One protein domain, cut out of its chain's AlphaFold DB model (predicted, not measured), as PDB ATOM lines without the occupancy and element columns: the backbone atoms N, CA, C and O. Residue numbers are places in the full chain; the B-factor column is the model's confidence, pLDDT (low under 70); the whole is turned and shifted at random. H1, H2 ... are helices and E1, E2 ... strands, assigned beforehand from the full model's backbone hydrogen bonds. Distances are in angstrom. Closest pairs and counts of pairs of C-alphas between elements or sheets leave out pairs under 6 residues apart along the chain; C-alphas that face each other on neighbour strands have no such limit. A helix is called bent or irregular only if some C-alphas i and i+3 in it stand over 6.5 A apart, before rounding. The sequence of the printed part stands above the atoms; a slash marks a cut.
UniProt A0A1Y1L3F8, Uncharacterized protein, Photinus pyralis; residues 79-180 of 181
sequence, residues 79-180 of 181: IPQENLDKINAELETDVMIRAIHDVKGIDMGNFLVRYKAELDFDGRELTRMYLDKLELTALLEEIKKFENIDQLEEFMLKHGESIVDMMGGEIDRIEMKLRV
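What this domain is: This is residues 79 to 180 of the 181 residues of an uncharacterized protein of Photinus pyralis (UniProt A0A1Y1L3F8). The domain is a long, thin rod: a bent two-stranded hairpin, E1 and E2, with H1 packed mainly on E1, makes one end, and from there the chain runs out through H2 and H3 to the other end, where it turns and comes back as the long helix H4. H2 crosses H4 part way along the rod, while H3 stays loosely beside the first part of H4, and the last part of H4 comes back close to H1. The printed part has 102 residues with four named helices and two named strands, in the order H1, E1, E2, H2, H3, H4; the sheet, E1 - E2, is antiparallel, and the class is mixed, helices and strands. The whole is only just loose, close to extended, with a radius of gyration of the C-alphas of 18.9 A, and spans 61 by 21 by 20 A.

How they stand to each other: H1, residues 81 to 92, has 6 pairs of C-alphas within 8 A of E1, residues 97 to 107; the closest are those of Leu 84 and Gly 105, 6.8 A apart. E1 bends by 64 degrees at residue 102. E1 and E2, residues 113 to 121, form a hairpin of antiparallel neighbour strands, with 166 degrees between their directions. N 101 and O 118 are within hydrogen-bond range at 2.8 A, and so are N 114 and O 106 at 2.8 A. H2, residues 123 to 132, touches H4, residues 149 to 178, about perpendicular at 79 degrees; the closest C-alphas are those of Tyr 130 and Ile 163, 6.5 A apart, and H4 touches H2 with residues 163 to 167 alone. H2 and H3, residues 136 to 144, meet only through their link. H3 and H4 are close but not clearly touching, the closest C-alphas being those of Ile 143 and Leu 152 at 7.5 A, with a shallow tilt of 27 degrees, opposite ways. H4 and H1 are also close but not clearly touching, the closest C-alphas being those of Leu 178 and Ile 87 at 7.5 A. E2 and H4 are near each other, with 5 pairs of C-alphas within 10 A, and E1 and H4 are apart. In H1, H2, H3 and H4 every O i to N i+4 pair is within hydrogen-bond range.

Where its parts are: H1 begins at C-alpha 81, at (161.417, 83.442, 108.904), and is 16.0 A long. E1 measures 24.6 A and E2 23.6 A from first to last C-alpha. H2 is 14.1 A long and H3 12.3 A. H4 measures 43.6 A, from C-alpha 149 at (138.868, 130.534, 116.943) to C-alpha 178 at (167.245, 98.894, 107.431).

The domain as a whole: The two C-alphas farthest apart are those of Asn 110 and Glu 147, at 62.7 A. Residues 132 to 138, of which 136 to 138 belong to H3, stand free. The printed part has no cut, and its five links between named elements are tight. The mean pLDDT of the printed part is 88.4, and residue 110 is under 70 in this model.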
ATOM      1  N   ILE A  79     161.531  85.046 102.110       78.12
ATOM      2  CA  ILE A  79     162.768  84.967 102.890       78.12
ATOM      3  C   ILE A  79     162.571  84.058 104.114       78.12
ATOM      4  O   ILE A  79     161.443  83.928 104.606       78.12
ATOM      5  N   PRO A  80     163.645  83.418 104.613       78.56
ATOM      6  CA  PRO A  80     163.575  82.616 105.828       78.56
ATOM      7  C   PRO A  80     162.954  83.414 106.978       78.56
ATOM      8  O   PRO A  80     163.311  84.576 107.174       78.56
ATOM      9  N   GLN A  81     162.065  82.786 107.758       79.69
ATOM     10  CA  GLN A  81     161.417  83.442 108.904       79.69
ATOM     11  C   GLN A  81     162.438  84.032 109.881       79.69
ATOM     12  O   GLN A  81     162.267  85.156 110.320       79.69
ATOM     13  N   GLU A  82     163.568  83.357 110.101       82.50
ATOM     14  CA  GLU A  82     164.644  83.873 110.956       82.50
ATOM     15  C   GLU A  82     165.182  85.243 110.496       82.50
ATOM     16  O   GLU A  82     165.525  86.087 111.319       82.50
ATOM     17  N   ASN A  83     165.249  85.488 109.182       84.12
ATOM     18  CA  ASN A  83     165.690  86.778 108.652       84.12
ATOM     19  C   ASN A  83     164.588  87.839 108.775       84.12
ATOM     20  O   ASN A  83     164.899  88.994 109.054       84.12
ATOM     21  N   LEU A  84     163.316  87.454 108.611       86.19
ATOM     22  CA  LEU A  84     162.183  88.346 108.889       86.19
ATOM     23  C   LEU A  84     162.170  88.782 110.348       86.19
ATOM     24  O   LEU A  84     162.042  89.969 110.624       86.19
ATOM     25  N   ASP A  85     162.347  87.836 111.266       86.81
ATOM     26  CA  ASP A  85     162.312  88.089 112.701       86.81
ATOM     27  C   ASP A  85     163.458  89.010 113.134       86.81
ATOM     28  O   ASP A  85     163.254  89.885 113.969       86.81
ATOM     29  N   LYS A  86     164.643  88.886 112.520       87.44
ATOM     30  CA  LYS A  86     165.765  89.816 112.745       87.44
ATOM     31  C   LYS A  86     165.429  91.243 112.314       87.44
ATOM     32  O   LYS A  86     165.693  92.175 113.067       87.44
ATOM     33  N   ILE A  87     164.837  91.411 111.129       87.50
ATOM     34  CA  ILE A  87     164.415  92.730 110.631       87.50
ATOM     35  C   ILE A  87     163.326  93.315 111.540       87.50
ATOM     36  O   ILE A  87     163.393  94.485 111.912       87.50
ATOM     37  N   ASN A  88     162.350  92.497 111.937       89.06
ATOM     38  CA  ASN A  88     161.268  92.921 112.821       89.06
ATOM     39  C   ASN A  88     161.793  93.325 114.204       89.06
ATOM     40  O   ASN A  88     161.409  94.374 114.703       89.06
ATOM     41  N   ALA A  89     162.713  92.557 114.793       88.50
ATOM     42  CA  ALA A  89     163.310  92.884 116.088       88.50
ATOM     43  C   ALA A  89     164.088  94.214 116.059       88.50
ATOM     44  O   ALA A  89     164.043  94.991 117.015       88.50
ATOM     45  N   GLU A  90     164.778  94.507 114.953       87.94
ATOM     46  CA  GLU A  90     165.476  95.785 114.780       87.94
ATOM     47  C   GLU A  90     164.493  96.962 114.672       87.94
ATOM     48  O   GLU A  90     164.764  98.043 115.200       87.94
ATOM     49  N   LEU A  91     163.338  96.749 114.030       88.62
ATOM     50  CA  LEU A  91     162.265  97.744 113.938       88.62
ATOM     51  C   LEU A  91     161.547  97.952 115.276       88.62
ATOM     52  O   LEU A  91     161.296  99.090 115.656       88.62
ATOM     53  N   GLU A  92     161.283  96.886 116.030       88.25
ATOM     54  CA  GLU A  92     160.671  96.955 117.368       88.25
ATOM     55  C   GLU A  92     161.548  97.688 118.397       88.25
ATOM     56  O   GLU A  92     161.063  98.102 119.448       88.25
ATOM     57  N   THR A  93     162.839  97.874 118.108       87.56
ATOM     58  CA  THR A  93     163.757  98.628 118.972       87.56
ATOM     59  C   THR A  93     163.564 100.151 118.852       87.56
ATOM     60  O   THR A  93     164.021 100.897 119.722       87.56
ATOM     61  N   ASP A  94     162.909 100.647 117.796       88.56
ATOM     62  CA  ASP A  94     162.678 102.084 117.604       88.56
ATOM     63  C   ASP A  94     161.469 102.573 118.425       88.56
ATOM     64  O   ASP A  94     160.353 102.082 118.276       88.56
ATOM     65  N   VAL A  95     161.686 103.589 119.268       87.81
ATOM     66  CA  VAL A  95     160.657 104.198 120.134       87.81
ATOM     67  C   VAL A  95     159.484 104.806 119.351       87.81
ATOM     68  O   VAL A  95     158.400 104.982 119.906       87.81
ATOM     69  N   MET A  96     159.682 105.125 118.070       88.56
ATOM     70  CA  MET A  96     158.641 105.691 117.214       88.56
ATOM     71  C   MET A  96     157.634 104.663 116.713       88.56
ATOM     72  O   MET A  96     156.527 105.043 116.329       88.56
ATOM     73  N   ILE A  97     157.994 103.381 116.699       91.19
ATOM     74  CA  ILE A  97     157.140 102.316 116.182       91.19
ATOM     75  C   ILE A  97     156.341 101.735 117.348       91.19
ATOM     76  O   ILE A  97     156.889 101.177 118.294       91.19
ATOM     77  N   ARG A  98     155.013 101.841 117.271       90.81
ATOM     78  CA  ARG A  98     154.098 101.227 118.238       90.81
ATOM     79  C   ARG A  98     153.832  99.763 117.911       90.81
ATOM     80  O   ARG A  98     153.751  98.939 118.820       90.81
ATOM     81  N   ALA A  99     153.629  99.456 116.634       89.56
ATOM     82  CA  ALA A  99     153.339  98.106 116.168       89.56
ATOM     83  C   ALA A  99     153.739  97.919 114.701       89.56
ATOM     84  O   ALA A  99     153.777  98.870 113.921       89.56
ATOM     85  N   ILE A 100     154.003  96.667 114.330       91.50
ATOM     86  CA  ILE A 100     154.334  96.252 112.965       91.50
ATOM     87  C   ILE A 100     153.267  95.254 112.496       91.50
ATOM     88  O   ILE A 100     152.942  94.286 113.189       91.50
ATOM     89  N   HIS A 101     152.715  95.486 111.311       90.31
ATOM     90  CA  HIS A 101     151.642  94.710 110.695       90.31
ATOM     91  C   HIS A 101     151.976  94.347 109.237       90.31
ATOM     92  O   HIS A 101     152.882  94.913 108.632       90.31
ATOM     93  N   ASP A 102     151.267  93.356 108.683       87.62
ATOM     94  CA  ASP A 102     151.416  92.850 107.299       87.62
ATOM     95  C   ASP A 102     152.873  92.713 106.806       87.62
ATOM     96  O   ASP A 102     153.230  93.167 105.716       87.62
ATOM     97  N   VAL A 103     153.734  92.076 107.607       88.81
ATOM     98  CA  VAL A 103     155.133  91.864 107.225       88.81
ATOM     99  C   VAL A 103     155.231  90.820 106.117       88.81
ATOM    100  O   VAL A 103     154.812  89.669 106.269       88.81
ATOM    101  N   LYS A 104     155.840  91.207 104.999       88.81
ATOM    102  CA  LYS A 104     156.129  90.345 103.853       88.81
ATOM    103  C   LYS A 104     157.554  90.580 103.387       88.81
ATOM    104  O   LYS A 104     157.930  91.697 103.050       88.81
ATOM    105  N   GLY A 105     158.326  89.506 103.295       87.69
ATOM    106  CA  GLY A 105     159.651  89.536 102.694       87.69
ATOM    107  C   GLY A 105     159.751  88.542 101.549       87.69
ATOM    108  O   GLY A 105     159.395  87.371 101.702       87.69
ATOM    109  N   ILE A 106     160.236  89.011 100.406       84.56
ATOM    110  CA  ILE A 106     160.457  88.206  99.207       84.56
ATOM    111  C   ILE A 106     161.944  88.252  98.883       84.56
ATOM    112  O   ILE A 106     162.531  89.327  98.768       84.56
ATOM    113  N   ASP A 107     162.538  87.078  98.730       81.94
ATOM    114  CA  ASP A 107     163.885  86.919  98.211       81.94
ATOM    115  C   ASP A 107     163.856  87.171  96.699       81.94
ATOM    116  O   ASP A 107     163.156  86.479  95.951       81.94
ATOM    117  N   MET A 108     164.574  88.200  96.254       74.62
ATOM    118  CA  MET A 108     164.717  88.539  94.838       74.62
ATOM    119  C   MET A 108     165.954  87.884  94.203       74.62
ATOM    120  O   MET A 108     166.219  88.105  93.020       74.62
ATOM    121  N   GLY A 109     166.686  87.058  94.956       71.44
ATOM    122  CA  GLY A 109     167.957  86.475  94.551       71.44
ATOM    123  C   GLY A 109     169.118  87.462  94.675       71.44
ATOM    124  O   GLY A 109     168.934  88.664  94.865       71.44
ATOM    125  N   ASN A 110     170.346  86.950  94.561       68.69
ATOM    126  CA  ASN A 110     171.571  87.759  94.570       68.69
ATOM    127  C   ASN A 110     171.723  88.655  95.823       68.69
ATOM    128  O   ASN A 110     172.158  89.801  95.726       68.69
ATOM    129  N   PHE A 111     171.327  88.134  96.993       70.75
ATOM    130  CA  PHE A 111     171.306  88.841  98.286       70.75
ATOM    131  C   PHE A 111     170.403  90.087  98.331       70.75
ATOM    132  O   PHE A 111     170.515  90.896  99.248       70.75
ATOM    133  N   LEU A 112     169.488  90.244  97.369       76.56
ATOM    134  CA  LEU A 112     168.495  91.310  97.375       76.56
ATOM    135  C   LEU A 112     167.187  90.795  97.967       76.56
ATOM    136  O   LEU A 112     166.603  89.821  97.494       76.56
ATOM    137  N   VAL A 113     166.698  91.496  98.982       84.19
ATOM    138  CA  VAL A 113     165.427  91.195  99.634       84.19
ATOM    139  C   VAL A 113     164.480  92.360  99.433       84.19
ATOM    140  O   VAL A 113     164.829  93.518  99.657       84.19
ATOM    141  N   ARG A 114     163.244  92.051  99.044       86.38
ATOM    142  CA  ARG A 114     162.146  93.006  99.080       86.38
ATOM    143  C   ARG A 114     161.379  92.818 100.373       86.38
ATOM    144  O   ARG A 114     160.649  91.840 100.514       86.38
ATOM    145  N   TYR A 115     161.532  93.764 101.285       89.62
ATOM    146  CA  TYR A 115     160.784  93.813 102.532       89.62
ATOM    147  C   TYR A 115     159.640  94.825 102.420       89.62
ATOM    148  O   TYR A 115     159.817  95.926 101.900       89.62
ATOM    149  N   LYS A 116     158.454  94.436 102.878       91.06
ATOM    150  CA  LYS A 116     157.281  95.293 103.031       91.06
ATOM    151  C   LYS A 116     156.726  95.065 104.433       91.06
ATOM    152  O   LYS A 116     156.526  93.918 104.821       91.06
ATOM    153  N   ALA A 117     156.428  96.144 105.139       91.62
ATOM    154  CA  ALA A 117     155.687  96.113 106.390       91.62
ATOM    155  C   ALA A 117     154.779  97.339 106.478       91.62
ATOM    156  O   ALA A 117     155.047  98.370 105.858       91.62
ATOM    157  N   GLU A 118     153.703  97.210 107.240       91.69
ATOM    158  CA  GLU A 118     152.852  98.314 107.666       91.69
ATOM    159  C   GLU A 118     153.262  98.689 109.091       91.69
ATOM    160  O   GLU A 118     153.306  97.835 109.973       91.69
ATOM    161  N   LEU A 119     153.617  99.953 109.311       91.62
ATOM    162  CA  LEU A 119     154.099 100.444 110.602       91.62
ATOM    163  C   LEU A 119     153.036 101.348 111.226       91.62
ATOM    164  O   LEU A 119     152.557 102.275 110.573       91.62
ATOM    165  N   ASP A 120     152.686 101.085 112.483       92.12
ATOM    166  CA  ASP A 120     151.904 102.002 113.312       92.12
ATOM    167  C   ASP A 120     152.865 102.874 114.121       92.12
ATOM    168  O   ASP A 120     153.690 102.361 114.882       92.12
ATOM    169  N   PHE A 121     152.765 104.189 113.951       91.56
ATOM    170  CA  PHE A 121     153.645 105.155 114.600       91.56
ATOM    171  C   PHE A 121     153.028 105.694 115.889       91.56
ATOM    172  O   PHE A 121     151.841 106.034 115.951       91.56
ATOM    173  N   ASP A 122     153.848 105.860 116.929       92.25
ATOM    174  CA  ASP A 122     153.388 106.513 118.147       92.25
ATOM    175  C   ASP A 122     153.319 108.036 117.972       92.25
ATOM    176  O   ASP A 122     154.288 108.772 118.165       92.25
ATOM    177  N   GLY A 123     152.119 108.531 117.659       90.75
ATOM    178  CA  GLY A 123     151.861 109.965 117.521       90.75
ATOM    179  C   GLY A 123     152.228 110.806 118.754       90.75
ATOM    180  O   GLY A 123     152.499 111.998 118.613       90.75
ATOM    181  N   ARG A 124     152.272 110.222 119.963       91.12
ATOM    182  CA  ARG A 124     152.681 110.951 121.175       91.12
ATOM    183  C   ARG A 124     154.186 111.165 121.209       91.12
ATOM    184  O   ARG A 124     154.609 112.267 121.542       91.12
ATOM    185  N   GLU A 125     154.969 110.150 120.859       91.88
ATOM    186  CA  GLU A 125     156.431 110.263 120.793       91.88
ATOM    187  C   GLU A 125     156.859 111.158 119.624       91.88
ATOM    188  O   GLU A 125     157.707 112.030 119.813       91.88
ATOM    189  N   LEU A 126     156.186 111.064 118.469       91.75
ATOM    190  CA  LEU A 126     156.373 111.999 117.350       91.75
ATOM    191  C   LEU A 126     156.113 113.449 117.772       91.75
ATOM    192  O   LEU A 126     156.939 114.333 117.540       91.75
ATOM    193  N   THR A 127     154.987 113.700 118.445       91.44
ATOM    194  CA  THR A 127     154.662 115.044 118.943       91.44
ATOM    195  C   THR A 127     155.668 115.497 119.998       91.44
ATOM    196  O   THR A 127     156.058 116.659 120.001       91.44
ATOM    197  N   ARG A 128     156.130 114.600 120.877       91.69
ATOM    198  CA  ARG A 128     157.153 114.923 121.877       91.69
ATOM    199  C   ARG A 128     158.459 115.346 121.206       91.69
ATOM    200  O   ARG A 128     158.959 116.418 121.524       91.69
ATOM    201  N   MET A 129     158.944 114.591 120.222       90.00
ATOM    202  CA  MET A 129     160.144 114.971 119.468       90.00
ATOM    203  C   MET A 129     159.972 116.271 118.680       90.00
ATOM    204  O   MET A 129     160.937 117.018 118.513       90.00
ATOM    205  N   TYR A 130     158.763 116.571 118.205       91.12
ATOM    206  CA  TYR A 130     158.471 117.863 117.594       91.12
ATOM    207  C   TYR A 130     158.528 119.010 118.605       91.12
ATOM    208  O   TYR A 130     159.178 120.023 118.350       91.12
ATOM    209  N   LEU A 131     157.896 118.836 119.767       91.19
ATOM    210  CA  LEU A 131     157.892 119.824 120.841       91.19
ATOM    211  C   LEU A 131     159.290 120.060 121.421       91.19
ATOM    212  O   LEU A 131     159.595 121.195 121.769       91.19
ATOM    213  N   ASP A 132     160.157 119.046 121.450       90.88
ATOM    214  CA  ASP A 132     161.554 119.181 121.886       90.88
ATOM    215  C   ASP A 132     162.377 120.108 120.970       90.88
ATOM    216  O   ASP A 132     163.385 120.670 121.398       90.88
ATOM    217  N   LYS A 133     161.951 120.304 119.712       88.50
ATOM    218  CA  LYS A 133     162.578 121.257 118.775       88.50
ATOM    219  C   LYS A 133     162.037 122.683 118.913       88.50
ATOM    220  O   LYS A 133     162.551 123.583 118.252       88.50
ATOM    221  N   LEU A 134     161.002 122.893 119.725       88.81
ATOM    222  CA  LEU A 134     160.308 124.169 119.872       88.81
ATOM    223  C   LEU A 134     160.500 124.756 121.272       88.81
ATOM    224  O   LEU A 134     160.636 124.053 122.270       88.81
ATOM    225  N   GLU A 135     160.432 126.081 121.364       91.06
ATOM    226  CA  GLU A 135     160.392 126.761 122.656       91.06
ATOM    227  C   GLU A 135     158.959 126.780 123.200       91.06
ATOM    228  O   GLU A 135     158.150 127.646 122.860       91.06
ATOM    229  N   LEU A 136     158.647 125.832 124.089       88.81
ATOM    230  CA  LEU A 136     157.321 125.693 124.712       88.81
ATOM    231  C   LEU A 136     156.822 126.983 125.382       88.81
ATOM    232  O   LEU A 136     155.624 127.263 125.381       88.81
ATOM    233  N   THR A 137     157.728 127.782 125.946       89.69
ATOM    234  CA  THR A 137     157.403 129.075 126.560       89.69
ATOM    235  C   THR A 137     156.908 130.090 125.537       89.69
ATOM    236  O   THR A 137     155.902 130.750 125.789       89.69
ATOM    237  N   ALA A 138     157.562 130.180 124.377       88.81
ATOM    238  CA  ALA A 138     157.151 131.074 123.299       88.81
ATOM    239  C   ALA A 138     155.810 130.630 122.698       88.81
ATOM    240  O   ALA A 138     154.915 131.450 122.505       88.81
ATOM    241  N   LEU A 139     155.638 129.318 122.507       88.44
ATOM    242  CA  LEU A 139     154.394 128.717 122.022       88.44
ATOM    243  C   LEU A 139     153.207 129.042 122.942       88.44
ATOM    244  O   LEU A 139     152.118 129.393 122.499       88.44
ATOM    245  N   LEU A 140     153.425 128.958 124.256       88.94
ATOM    246  CA  LEU A 140     152.403 129.251 125.255       88.94
ATOM    247  C   LEU A 140     152.051 130.745 125.308       88.94
ATOM    248  O   LEU A 140     150.898 131.093 125.564       88.94
ATOM    249  N   GLU A 141     153.014 131.638 125.071       89.75
ATOM    250  CA  GLU A 141     152.740 133.070 124.915       89.75
ATOM    251  C   GLU A 141     151.979 133.391 123.627       89.75
ATOM    252  O   GLU A 141     151.125 134.276 123.643       89.75
ATOM    253  N   GLU A 142     152.267 132.688 122.531       87.31
ATOM    254  CA  GLU A 142     151.544 132.809 121.263       87.31
ATOM    255  C   GLU A 142     150.078 132.401 121.433       87.31
ATOM    256  O   GLU A 142     149.188 133.201 121.150       87.31
ATOM    257  N   ILE A 143     149.823 131.234 122.039       89.44
ATOM    258  CA  ILE A 143     148.462 130.734 122.294       89.44
ATOM    259  C   ILE A 143     147.657 131.690 123.186       89.44
ATOM    260  O   ILE A 143     146.462 131.889 122.973       89.44
ATOM    261  N   LYS A 144     148.293 132.327 124.178       90.06
ATOM    262  CA  LYS A 144     147.627 133.308 125.059       90.06
ATOM    263  C   LYS A 144     147.176 134.582 124.341       90.06
ATOM    264  O   LYS A 144     146.340 135.295 124.889       90.06
ATOM    265  N   LYS A 145     147.750 134.895 123.176       90.50
ATOM    266  CA  LYS A 145     147.405 136.081 122.377       90.50
ATOM    267  C   LYS A 145     146.255 135.821 121.406       90.50
ATOM    268  O   LYS A 145     145.835 136.758 120.736       90.50
ATOM    269  N   PHE A 146     145.765 134.586 121.303       91.69
ATOM    270  CA  PHE A 146     144.667 134.268 120.400       91.69
ATOM    271  C   PHE A 146     143.359 134.868 120.905       91.69
ATOM    272  O   PHE A 146     142.911 134.583 122.016       91.69
ATOM    273  N   GLU A 147     142.740 135.695 120.067       88.94
ATOM    274  CA  GLU A 147     141.460 136.343 120.371       88.94
ATOM    275  C   GLU A 147     140.282 135.629 119.690       88.94
ATOM    276  O   GLU A 147     139.151 135.719 120.165       88.94
ATOM    277  N   ASN A 148     140.549 134.878 118.612       92.44
ATOM    278  CA  ASN A 148     139.540 134.238 117.765       92.44
ATOM    279  C   ASN A 148     139.834 132.750 117.525       92.44
ATOM    280  O   ASN A 148     140.988 132.320 117.534       92.44
ATOM    281  N   ILE A 149     138.779 131.975 117.245       91.81
ATOM    282  CA  ILE A 149     138.868 130.534 116.943       91.81
ATOM    283  C   ILE A 149     139.677 130.284 115.662       91.81
ATOM    284  O   ILE A 149     140.469 129.349 115.628       91.81
ATOM    285  N   ASP A 150     139.560 131.163 114.661       91.56
ATOM    286  CA  ASP A 150     140.269 131.029 113.380       91.56
ATOM    287  C   ASP A 150     141.799 131.008 113.558       91.56
ATOM    288  O   ASP A 150     142.503 130.248 112.899       91.56
ATOM    289  N   GLN A 151     142.326 131.795 114.505       90.06
ATOM    290  CA  GLN A 151     143.765 131.839 114.800       90.06
ATOM    291  C   GLN A 151     144.255 130.539 115.444       90.06
ATOM    292  O   GLN A 151     145.354 130.072 115.151       90.06
ATOM    293  N   LEU A 152     143.431 129.940 116.309       90.50
ATOM    294  CA  LEU A 152     143.731 128.646 116.914       90.50
ATOM    295  C   LEU A 152     143.702 127.527 115.866       90.50
ATOM    296  O   LEU A 152     144.547 126.636 115.907       90.50
ATOM    297  N   GLU A 153     142.747 127.569 114.936       92.50
ATOM    298  CA  GLU A 153     142.664 126.603 113.841       92.50
ATOM    299  C   GLU A 153     143.910 126.671 112.952       92.50
ATOM    300  O   GLU A 153     144.564 125.650 112.741       92.50
ATOM    301  N   GLU A 154     144.308 127.868 112.515       92.31
ATOM    302  CA  GLU A 154     145.492 128.048 111.670       92.31
ATOM    303  C   GLU A 154     146.788 127.616 112.377       92.31
ATOM    304  O   GLU A 154     147.645 126.959 111.780       92.31
ATOM    305  N   PHE A 155     146.898 127.885 113.678       92.69
ATOM    306  CA  PHE A 155     147.994 127.392 114.508       92.69
ATOM    307  C   PHE A 155     148.043 125.855 114.552       92.69
ATOM    308  O   PHE A 155     149.093 125.254 114.315       92.69
ATOM    309  N   MET A 156     146.907 125.201 114.815       92.62
ATOM    310  CA  MET A 156     146.824 123.737 114.870       92.62
ATOM    311  C   MET A 156     147.126 123.092 113.516       92.62
ATOM    312  O   MET A 156     147.801 122.064 113.480       92.62
ATOM    313  N   LEU A 157     146.680 123.697 112.412       94.06
ATOM    314  CA  LEU A 157     146.981 123.224 111.058       94.06
ATOM    315  C   LEU A 157     148.480 123.307 110.757       94.06
ATOM    316  O   LEU A 157     149.068 122.315 110.331       94.06
ATOM    317  N   LYS A 158     149.123 124.439 111.069       92.56
ATOM    318  CA  LYS A 158     150.568 124.639 110.877       92.56
ATOM    319  C   LYS A 158     151.411 123.620 111.653       92.56
ATOM    320  O   LYS A 158     152.377 123.062 111.127       92.56
ATOM    321  N   HIS A 159     151.062 123.375 112.916       92.00
ATOM    322  CA  HIS A 159     151.760 122.381 113.734       92.00
ATOM    323  C   HIS A 159     151.441 120.947 113.296       92.00
ATOM    324  O   HIS A 159     152.335 120.104 113.301       92.00
ATOM    325  N   GLY A 160     150.206 120.676 112.863       92.88
ATOM    326  CA  GLY A 160     149.806 119.390 112.297       92.88
ATOM    327  C   GLY A 160     150.608 119.027 111.046       92.88
ATOM    328  O   GLY A 160     151.153 117.928 110.982       92.88
ATOM    329  N   GLU A 161     150.752 119.963 110.104       93.69
ATOM    330  CA  GLU A 161     151.584 119.797 108.903       93.69
ATOM    331  C   GLU A 161     153.041 119.498 109.279       93.69
ATOM    332  O   GLU A 161     153.603 118.494 108.850       93.69
ATOM    333  N   SER A 162     153.609 120.278 110.205       92.31
ATOM    334  CA  SER A 162     154.994 120.089 110.659       92.31
ATOM    335  C   SER A 162     155.250 118.720 111.311       92.31
ATOM    336  O   SER A 162     156.345 118.165 111.188       92.31
ATOM    337  N   ILE A 163     154.268 118.172 112.038       92.94
ATOM    338  CA  ILE A 163     154.372 116.837 112.651       92.94
ATOM    339  C   ILE A 163     154.340 115.750 111.569       92.94
ATOM    340  O   ILE A 163     155.117 114.797 111.641       92.94
ATOM    341  N   VAL A 164     153.478 115.896 110.559       92.69
ATOM    342  CA  VAL A 164     153.403 114.955 109.429       92.69
ATOM    343  C   VAL A 164     154.692 114.995 108.600       92.69
ATOM    344  O   VAL A 164     155.226 113.938 108.267       92.69
ATOM    345  N   ASP A 165     155.248 116.180 108.351       92.12
ATOM    346  CA  ASP A 165     156.538 116.333 107.669       92.12
ATOM    347  C   ASP A 165     157.677 115.661 108.446       92.12
ATOM    348  O   ASP A 165     158.539 114.992 107.868       92.12
ATOM    349  N   MET A 166     157.670 115.784 109.777       90.19
ATOM    350  CA  MET A 166     158.644 115.102 110.625       90.19
ATOM    351  C   MET A 166     158.517 113.584 110.540       90.19
ATOM    352  O   MET A 166     159.536 112.904 110.452       90.19
ATOM    353  N   MET A 167     157.291 113.055 110.532       92.06
ATOM    354  CA  MET A 167     157.054 111.623 110.360       92.06
ATOM    355  C   MET A 167     157.658 111.111 109.044       92.06
ATOM    356  O   MET A 167     158.267 110.045 109.040       92.06
ATOM    357  N   GLY A 168     157.576 111.888 107.957       91.75
ATOM    358  CA  GLY A 168     158.267 111.579 106.700       91.75
ATOM    359  C   GLY A 168     159.781 111.405 106.877       91.75
ATOM    360  O   GLY A 168     160.348 110.404 106.444       91.75
ATOM    361  N   GLY A 169     160.429 112.323 107.600       91.56
ATOM    362  CA  GLY A 169     161.863 112.223 107.896       91.56
ATOM    363  C   GLY A 169     162.237 111.036 108.795       91.56
ATOM    364  O   GLY A 169     163.309 110.448 108.642       91.56
ATOM    365  N   GLU A 170     161.356 110.648 109.717       90.38
ATOM    366  CA  GLU A 170     161.550 109.464 110.562       90.38
ATOM    367  C   GLU A 170     161.437 108.165 109.749       90.38
ATOM    368  O   GLU A 170     162.227 107.243 109.959       90.38
ATOM    369  N   ILE A 171     160.521 108.113 108.772       91.19
ATOM    370  CA  ILE A 171     160.409 106.999 107.818       91.19
ATOM    371  C   ILE A 171     161.716 106.848 107.029       91.19
ATOM    372  O   ILE A 171     162.273 105.749 106.985       91.19
ATOM    373  N   ASP A 172     162.251 107.944 106.483       92.06
ATOM    374  CA  ASP A 172     163.515 107.923 105.737       92.06
ATOM    375  C   ASP A 172     164.683 107.429 106.608       92.06
ATOM    376  O   ASP A 172     165.519 106.638 106.159       92.06
ATOM    377  N   ARG A 173     164.738 107.851 107.882       91.75
ATOM    378  CA  ARG A 173     165.750 107.381 108.840       91.75
ATOM    379  C   ARG A 173     165.662 105.871 109.048       91.75
ATOM    380  O   ARG A 173     166.691 105.191 109.026       91.75
ATOM    381  N   ILE A 174     164.455 105.357 109.279       89.88
ATOM    382  CA  ILE A 174     164.215 103.927 109.500       89.88
ATOM    383  C   ILE A 174     164.586 103.133 108.239       89.88
ATOM    384  O   ILE A 174     165.283 102.122 108.343       89.88
ATOM    385  N   GLU A 175     164.219 103.614 107.046       88.25
ATOM    386  CA  GLU A 175     164.583 102.966 105.779       88.25
ATOM    387  C   GLU A 175     166.107 102.913 105.586       88.25
ATOM    388  O   GLU A 175     166.654 101.867 105.225       88.25
ATOM    389  N   MET A 176     166.823 104.008 105.868       89.19
ATOM    390  CA  MET A 176     168.288 104.025 105.779       89.19
ATOM    391  C   MET A 176     168.938 103.047 106.755       89.19
ATOM    392  O   MET A 176     169.902 102.378 106.382       89.19
ATOM    393  N   LYS A 177     168.413 102.937 107.980       86.38
ATOM    394  CA  LYS A 177     168.916 101.992 108.984       86.38
ATOM    395  C   LYS A 177     168.727 100.543 108.523       86.38
ATOM    396  O   LYS A 177     169.655  99.749 108.632       86.38
ATOM    397  N   LEU A 178     167.568 100.227 107.944       83.69
ATOM    398  CA  LEU A 178     167.245  98.894 107.431       83.69
ATOM    399  C   LEU A 178     168.081  98.474 106.217       83.69
ATOM    400  O   LEU A 178     168.370  97.295 106.072       83.69
ATOM    401  N   ARG A 179     168.499  99.407 105.351       81.19
ATOM    402  CA  ARG A 179     169.341  99.081 104.179       81.19
ATOM    403  C   ARG A 179     170.743  98.577 104.533       81.19
ATOM    404  O   ARG A 179     171.433  98.071 103.652       81.19
ATOM    405  N   VAL A 180     171.190  98.789 105.770       70.81
ATOM    406  CA  VAL A 180     172.536  98.418 106.241       70.81
ATOM    407  C   VAL A 180     172.549  97.031 106.906       70.81
ATOM    408  O   VAL A 180     173.628  96.468 107.096       70.81
TER     409      VAL A 180